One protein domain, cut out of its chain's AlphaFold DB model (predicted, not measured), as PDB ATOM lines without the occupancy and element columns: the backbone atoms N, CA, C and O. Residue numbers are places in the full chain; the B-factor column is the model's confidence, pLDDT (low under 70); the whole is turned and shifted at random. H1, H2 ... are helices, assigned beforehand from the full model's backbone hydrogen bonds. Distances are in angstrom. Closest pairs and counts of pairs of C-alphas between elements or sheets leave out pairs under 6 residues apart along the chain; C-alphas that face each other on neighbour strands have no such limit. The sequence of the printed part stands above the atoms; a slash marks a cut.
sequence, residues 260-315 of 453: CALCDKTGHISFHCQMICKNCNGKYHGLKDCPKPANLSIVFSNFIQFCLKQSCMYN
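This is residues 260 to 315 of the 453 residues of the protein "Hypothetical protein" of Hermetia illucens (UniProt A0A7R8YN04). The model is a lopsided, open V: one side is a loop-rich body, residues 260 to 295, with the short helix H1 in it, and the other is a single long helix, H2, that sticks out as an arm. H2 starts beyond the end of the body away from H1 and slants back with a gap between the two helices. The printed part has 56 residues, with two named helices in the order H1, H2 and no named strand. The class is all helix, though under half of the residues, 24 of 56, are in named elements. The whole is only just loose, close to extended, with a radius of gyration of the C-alphas of 14.8 A and spans of 42 by 26 by 13 A, a flat outline.

The printed part begins at Cys 260, with its C-alpha at (-149.159, -86.678, -171.790). H1 is residues 270 to 274, 6.4 A from first to last C-alpha, and begins at C-alpha 270, (-145.282, -87.948, -168.735). Residues 275 to 295 hold no named element. H2 is residues 296 to 314, 27.4 A long, from C-alpha 296 at (-155.187, -107.846, -155.423) to C-alpha 314 at (-146.486, -117.858, -179.404).

H1 and H2 are apart, with no C-alpha of the one within 8 A of the other. Residues 296 to 315, of which 296 to 314 belong to H2, stand free. In H1 and H2 every O i to N i+4 pair is within hydrogen-bond range.

The two C-alphas farthest apart, those of Gly 267 and Asn 315, are 42.7 A apart. Without the free stretch, the body spans 28 by 14 by 11 A. The link from H1 to H2, 21 residues, is long. The printed part has no cut; its mean pLDDT is 87.0, and no printed residue is under 70.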
ATOM      1  N   CYS A 260    -149.923 -85.626-172.452       84.56
ATOM      2  CA  CYS A 260    -149.159 -86.678-171.790       84.56
ATOM      3  C   CYS A 260    -149.398 -88.055-172.436       84.56
ATOM      4  O   CYS A 260    -150.483 -88.619-172.303       84.56
ATOM      5  N   ALA A 261    -148.341 -88.659-172.987       79.94
ATOM      6  CA  ALA A 261    -148.345 -89.982-173.632       79.94
ATOM      7  C   ALA A 261    -148.788 -91.184-172.756       79.94
ATOM      8  O   ALA A 261    -148.812 -92.314-173.232       79.94
ATOM      9  N   LEU A 262    -149.096 -90.981-171.468       83.25
ATOM     10  CA  LEU A 262    -149.572 -92.030-170.553       83.25
ATOM     11  C   LEU A 262    -151.058 -91.922-170.191       83.25
ATOM     12  O   LEU A 262    -151.592 -92.848-169.578       83.25
ATOM     13  N   CYS A 263    -151.686 -90.770-170.436       84.00
ATOM     14  CA  CYS A 263    -153.005 -90.467-169.875       84.00
ATOM     15  C   CYS A 263    -153.767 -89.335-170.599       84.00
ATOM     16  O   CYS A 263    -154.733 -88.824-170.033       84.00
ATOM     17  N   ASP A 264    -153.317 -88.932-171.796       83.69
ATOM     18  CA  ASP A 264    -153.882 -87.984-172.784       83.69
ATOM     19  C   ASP A 264    -154.261 -86.567-172.320       83.69
ATOM     20  O   ASP A 264    -154.505 -85.678-173.140       83.69
ATOM     21  N   LYS A 265    -154.259 -86.303-171.013       84.00
ATOM     22  CA  LYS A 265    -154.514 -84.978-170.449       84.00
ATOM     23  C   LYS A 265    -153.377 -84.032-170.826       84.00
ATOM     24  O   LYS A 265    -152.196 -84.369-170.693       84.00
ATOM     25  N   THR A 266    -153.745 -82.832-171.252       86.38
ATOM     26  CA  THR A 266    -152.814 -81.733-171.499       86.38
ATOM     27  C   THR A 266    -152.281 -81.144-170.188       86.38
ATOM     28  O   THR A 266    -152.796 -81.424-169.102       86.38
ATOM     29  N   GLY A 267    -151.221 -80.336-170.271       83.25
ATOM     30  CA  GLY A 267    -150.759 -79.506-169.150       83.25
ATOM     31  C   GLY A 267    -149.938 -80.222-168.072       83.25
ATOM     32  O   GLY A 267    -149.708 -79.654-167.008       83.25
ATOM     33  N   HIS A 268    -149.468 -81.446-168.323       81.75
ATOM     34  CA  HIS A 268    -148.483 -82.104-167.464       81.75
ATOM     35  C   HIS A 268    -147.599 -83.060-168.278       81.75
ATOM     36  O   HIS A 268    -148.041 -83.662-169.255       81.75
ATOM     37  N   ILE A 269    -146.338 -83.196-167.870       85.31
ATOM     38  CA  ILE A 269    -145.371 -84.096-168.509       85.31
ATOM     39  C   ILE A 269    -145.630 -85.560-168.127       85.31
ATOM     40  O   ILE A 269    -146.140 -85.847-167.042       85.31
ATOM     41  N   SER A 270    -145.195 -86.496-168.975       83.50
ATOM     42  CA  SER A 270    -145.282 -87.948-168.735       83.50
ATOM     43  C   SER A 270    -144.728 -88.370-167.372       83.50
ATOM     44  O   SER A 270    -145.358 -89.155-166.665       83.50
ATOM     45  N   PHE A 271    -143.619 -87.764-166.944       82.19
ATOM     46  CA  PHE A 271    -143.036 -87.949-165.613       82.19
ATOM     47  C   PHE A 271    -144.025 -87.637-164.474       82.19
ATOM     48  O   PHE A 271    -144.090 -88.355-163.480       82.19
ATOM     49  N   HIS A 272    -144.875 -86.619-164.628       81.94
ATOM     50  CA  HIS A 272    -145.883 -86.279-163.625       81.94
ATOM     51  C   HIS A 272    -147.055 -87.282-163.616       81.94
ATOM     52  O   HIS A 272    -147.637 -87.502-162.556       81.94
ATOM     53  N   CYS A 273    -147.379 -87.944-164.739       81.94
ATOM     54  CA  CYS A 273    -148.363 -89.044-164.745       81.94
ATOM     55  C   CYS A 273    -147.764 -90.373-164.223       81.94
ATOM     56  O   CYS A 273    -148.502 -91.202-163.697       81.94
ATOM     57  N   GLN A 274    -146.434 -90.560-164.269       83.44
ATOM     58  CA  GLN A 274    -145.739 -91.642-163.539       83.44
ATOM     59  C   GLN A 274    -145.753 -91.411-162.019       83.44
ATOM     60  O   GLN A 274    -145.925 -92.352-161.247       83.44
ATOM     61  N   MET A 275    -145.635 -90.151-161.584       86.19
ATOM     62  CA  MET A 275    -145.649 -89.747-160.171       86.19
ATOM     63  C   MET A 275    -147.061 -89.616-159.559       86.19
ATOM     64  O   MET A 275    -147.221 -89.036-158.479       86.19
ATOM     65  N   ILE A 276    -148.084 -90.183-160.206       87.19
ATOM     66  CA  ILE A 276    -149.464 -90.269-159.708       87.19
ATOM     67  C   ILE A 276    -149.850 -91.743-159.534       87.19
ATOM     68  O   ILE A 276    -149.660 -92.565-160.432       87.19
ATOM     69  N   CYS A 277    -150.431 -92.102-158.388       88.75
ATOM     70  CA  CYS A 277    -150.947 -93.455-158.193       88.75
ATOM     71  C   CYS A 277    -152.240 -93.663-158.995       88.75
ATOM     72  O   CYS A 277    -153.263 -93.040-158.705       88.75
ATOM     73  N   LYS A 278    -152.224 -94.613-159.939       85.50
ATOM     74  CA  LYS A 278    -153.370 -94.949-160.804       85.50
ATOM     75  C   LYS A 278    -154.651 -95.359-160.054       85.50
ATOM     76  O   LYS A 278    -155.732 -95.219-160.609       85.50
ATOM     77  N   ASN A 279    -154.557 -95.836-158.809       87.19
ATOM     78  CA  ASN A 279    -155.727 -96.297-158.046       87.19
ATOM     79  C   ASN A 279    -156.479 -95.163-157.331       87.19
ATOM     80  O   ASN A 279    -157.681 -95.267-157.082       87.19
ATOM     81  N   CYS A 280    -155.764 -94.112-156.919       91.12
ATOM     82  CA  CYS A 280    -156.310 -93.054-156.065       91.12
ATOM     83  C   CYS A 280    -156.185 -91.647-156.669       91.12
ATOM     84  O   CYS A 280    -156.749 -90.710-156.109       91.12
ATOM     85  N   ASN A 281    -155.465 -91.499-157.788       89.69
ATOM     86  CA  ASN A 281    -155.081 -90.235-158.430       89.69
ATOM     87  C   ASN A 281    -154.302 -89.256-157.522       89.69
ATOM     88  O   ASN A 281    -154.140 -88.087-157.864       89.69
ATOM     89  N   GLY A 282    -153.800 -89.725-156.376       89.06
ATOM     90  CA  GLY A 282    -152.923 -88.972-155.481       89.06
ATOM     91  C   GLY A 282    -151.453 -89.028-155.906       89.06
ATOM     92  O   GLY A 282    -151.087 -89.731-156.849       89.06
ATOM     93  N   LYS A 283    -150.594 -88.313-155.169       87.62
ATOM     94  CA  LYS A 283    -149.130 -88.408-155.312       87.62
ATOM     95  C   LYS A 283    -148.670 -89.863-155.161       87.62
ATOM     96  O   LYS A 283    -149.244 -90.605-154.366       87.62
ATOM     97  N   TYR A 284    -147.629 -90.242-155.900       87.12
ATOM     98  CA  TYR A 284    -147.020 -91.568-155.817       87.12
ATOM     99  C   TYR A 284    -146.687 -91.957-154.367       87.12
ATOM    100  O   TYR A 284    -146.083 -91.187-153.621       87.12
ATOM    101  N   HIS A 285    -147.082 -93.169-153.994       88.75
ATOM    102  CA  HIS A 285    -146.869 -93.793-152.692       88.75
ATOM    103  C   HIS A 285    -146.671 -95.305-152.911       88.75
ATOM    104  O   HIS A 285    -147.005 -95.829-153.980       88.75
ATOM    105  N   GLY A 286    -146.188 -96.039-151.904       83.06
ATOM    106  CA  GLY A 286    -146.099 -97.499-151.981       83.06
ATOM    107  C   GLY A 286    -147.476 -98.150-152.157       83.06
ATOM    108  O   GLY A 286    -148.492 -97.592-151.747       83.06
ATOM    109  N   LEU A 287    -147.542 -99.353-152.742       83.44
ATOM    110  CA  LEU A 287    -148.815-100.080-152.916       83.44
ATOM    111  C   LEU A 287    -149.544-100.313-151.574       83.44
ATOM    112  O   LEU A 287    -150.772-100.319-151.536       83.44
ATOM    113  N   LYS A 288    -148.775-100.456-150.484       85.00
ATOM    114  CA  LYS A 288    -149.257-100.631-149.104       85.00
ATOM    115  C   LYS A 288    -149.853 -99.358-148.494       85.00
ATOM    116  O   LYS A 288    -150.761 -99.458-147.680       85.00
ATOM    117  N   ASP A 289    -149.378 -98.187-148.915       88.38
ATOM    118  CA  ASP A 289    -149.743 -96.881-148.344       88.38
ATOM    119  C   ASP A 289    -150.871 -96.193-149.133       88.38
ATOM    120  O   ASP A 289    -151.189 -95.022-148.918       88.38
ATOM    121  N   CYS A 290    -151.473 -96.906-150.089       91.12
ATOM    122  CA  CYS A 290    -152.548 -96.360-150.898       91.12
ATOM    123  C   CYS A 290    -153.833 -96.210-150.071       91.12
ATOM    124  O   CYS A 290    -154.303 -97.205-149.521       91.12
ATOM    125  N   PRO A 291    -154.506 -95.042-150.078       92.81
ATOM    126  CA  PRO A 291    -155.838 -94.906-149.477       92.81
ATOM    127  C   PRO A 291    -156.920 -95.706-150.229       92.81
ATOM    128  O   PRO A 291    -158.034 -95.858-149.736       92.81
ATOM    129  N   LYS A 292    -156.606 -96.200-151.435       90.38
ATOM    130  CA  LYS A 292    -157.423 -97.118-152.241       90.38
ATOM    131  C   LYS A 292    -156.526 -98.247-152.771       90.38
ATOM    132  O   LYS A 292    -156.146 -98.212-153.946       90.38
ATOM    133  N   PRO A 293    -156.102 -99.205-151.923       84.25
ATOM    134  CA  PRO A 293    -155.243-100.295-152.373       84.25
ATOM    135  C   PRO A 293    -155.921-101.022-153.537       84.25
ATOM    136  O   PRO A 293    -157.142-101.189-153.543       84.25
ATOM    137  N   ALA A 294    -155.140-101.422-154.545       83.12
ATOM    138  CA  ALA A 294    -155.693-102.222-155.632       83.12
ATOM    139  C   ALA A 294    -156.264-103.499-155.020       83.12
ATOM    140  O   ALA A 294    -155.596-104.136-154.202       83.12
ATOM    141  N   ASN A 295    -157.470-103.890-155.430       87.81
ATOM    142  CA  ASN A 295    -157.947-105.213-155.077       87.81
ATOM    143  C   ASN A 295    -157.008-106.225-155.743       87.81
ATOM    144  O   ASN A 295    -156.949-106.302-156.973       87.81
ATOM    145  N   LEU A 296    -156.231-106.949-154.933       85.06
ATOM    146  CA  LEU A 296    -155.187-107.846-155.423       85.06
ATOM    147  C   LEU A 296    -155.764-108.910-156.363       85.06
ATOM    148  O   LEU A 296    -155.092-109.276-157.320       85.06
ATOM    149  N   SER A 297    -157.022-109.328-156.170       89.12
ATOM    150  CA  SER A 297    -157.699-110.256-157.086       89.12
ATOM    151  C   SER A 297    -157.793-109.719-158.518       89.12
ATOM    152  O   SER A 297    -157.574-110.474-159.458       89.12
ATOM    153  N   ILE A 298    -158.038-108.416-158.701       87.38
ATOM    154  CA  ILE A 298    -158.099-107.776-160.025       87.38
ATOM    155  C   ILE A 298    -156.697-107.715-160.642       87.38
ATOM    156  O   ILE A 298    -156.533-107.989-161.826       87.38
ATOM    157  N   VAL A 299    -155.666-107.414-159.842       86.94
ATOM    158  CA  VAL A 299    -154.270-107.398-160.317       86.94
ATOM    159  C   VAL A 299    -153.829-108.796-160.760       86.94
ATOM    160  O   VAL A 299    -153.273-108.934-161.849       86.94
ATOM    161  N   PHE A 300    -154.130-109.833-159.974       90.81
ATOM    162  CA  PHE A 300    -153.853-111.224-160.341       90.81
ATOM    163  C   PHE A 300    -154.673-111.685-161.554       90.81
ATOM    164  O   PHE A 300    -154.109-112.307-162.448       90.81
ATOM    165  N   SER A 301    -155.959-111.330-161.645       91.12
ATOM    166  CA  SER A 301    -156.797-111.637-162.815       91.12
ATOM    167  C   SER A 301    -156.229-111.014-164.095       91.12
ATOM    168  O   SER A 301    -156.081-111.700-165.105       91.12
ATOM    169  N   ASN A 302    -155.837-109.737-164.045       88.81
ATOM    170  CA  ASN A 302    -155.223-109.040-165.178       88.81
ATOM    171  C   ASN A 302    -153.852-109.635-165.545       88.81
ATOM    172  O   ASN A 302    -153.511-109.708-166.724       88.81
ATOM    173  N   PHE A 303    -153.069-110.083-164.557       93.25
ATOM    174  CA  PHE A 303    -151.795-110.764-164.791       93.25
ATOM    175  C   PHE A 303    -151.990-112.128-165.471       93.25
ATOM    176  O   PHE A 303    -151.338-112.399-166.475       93.25
ATOM    177  N   ILE A 304    -152.936-112.947-165.001       94.44
ATOM    178  CA  ILE A 304    -153.282-114.232-165.631       94.44
ATOM    179  C   ILE A 304    -153.777-114.007-167.066       94.44
ATOM    180  O   ILE A 304    -153.321-114.688-167.985       94.44
ATOM    181  N   GLN A 305    -154.638-113.010-167.290       90.69
ATOM    182  CA  GLN A 305    -155.115-112.651-168.627       90.69
ATOM    183  C   GLN A 305    -153.974-112.181-169.548       90.69
ATOM    184  O   GLN A 305    -153.956-112.523-170.730       90.69
ATOM    185  N   PHE A 306    -152.993-111.441-169.017       93.31
ATOM    186  CA  PHE A 306    -151.781-111.076-169.753       93.31
ATOM    187  C   PHE A 306    -150.942-112.310-170.115       93.31
ATOM    188  O   PHE A 306    -150.563-112.453-171.276       93.31
ATOM    189  N   CYS A 307    -150.699-113.227-169.173       93.38
ATOM    190  CA  CYS A 307    -149.968-114.473-169.428       93.38
ATOM    191  C   CYS A 307    -150.655-115.345-170.490       93.38
ATOM    192  O   CYS A 307    -149.986-115.810-171.413       93.38
ATOM    193  N   LEU A 308    -151.981-115.504-170.412       91.00
ATOM    194  CA  LEU A 308    -152.768-116.204-171.430       91.00
ATOM    195  C   LEU A 308    -152.619-115.525-172.797       91.00
ATOM    196  O   LEU A 308    -152.241-116.180-173.765       91.00
ATOM    197  N   LYS A 309    -152.797-114.199-172.871       89.19
ATOM    198  CA  LYS A 309    -152.647-113.447-174.125       89.19
ATOM    199  C   LYS A 309    -151.248-113.588-174.737       89.19
ATOM    200  O   LYS A 309    -151.147-113.737-175.950       89.19
ATOM    201  N   GLN A 310    -150.192-113.583-173.920       88.75
ATOM    202  CA  GLN A 310    -148.831-113.863-174.387       88.75
ATOM    203  C   GLN A 310    -148.713-115.297-174.922       88.75
ATOM    204  O   GLN A 310    -148.210-115.481-176.026       88.75
ATOM    205  N   SER A 311    -149.233-116.308-174.216       85.75
ATOM    206  CA  SER A 311    -149.177-117.702-174.692       85.75
ATOM    207  C   SER A 311    -149.873-117.915-176.044       85.75
ATOM    208  O   SER A 311    -149.318-118.605-176.898       85.75
ATOM    209  N   CYS A 312    -151.006-117.247-176.295       88.38
ATOM    210  CA  CYS A 312    -151.693-117.303-177.588       88.38
ATOM    211  C   CYS A 312    -150.874-116.675-178.732       88.38
ATOM    212  O   CYS A 312    -150.980-117.119-179.871       88.38
ATOM    213  N   MET A 313    -150.028-115.673-178.454       86.62
ATOM    214  CA  MET A 313    -149.159-115.070-179.478       86.62
ATOM    215  C   MET A 313    -148.024-116.000-179.929       86.62
ATOM    216  O   MET A 313    -147.574-115.886-181.067       86.62
ATOM    217  N   TYR A 314    -147.567-116.919-179.072       88.12
ATOM    218  CA  TYR A 314    -146.486-117.858-179.404       88.12
ATOM    219  C   TYR A 314    -146.957-119.125-180.136       88.12
ATOM    220  O   TYR A 314    -146.132-119.804-180.740       88.12
ATOM    221  N   ASN A 315    -148.256-119.438-180.118       84.38
ATOM    222  CA  ASN A 315    -148.842-120.564-180.852       84.38
ATOM    223  C   ASN A 315    -150.124-120.138-181.597       84.38
ATOM    224  O   ASN A 315    -151.215-120.585-181.247       84.38
TER     225      ASN A 315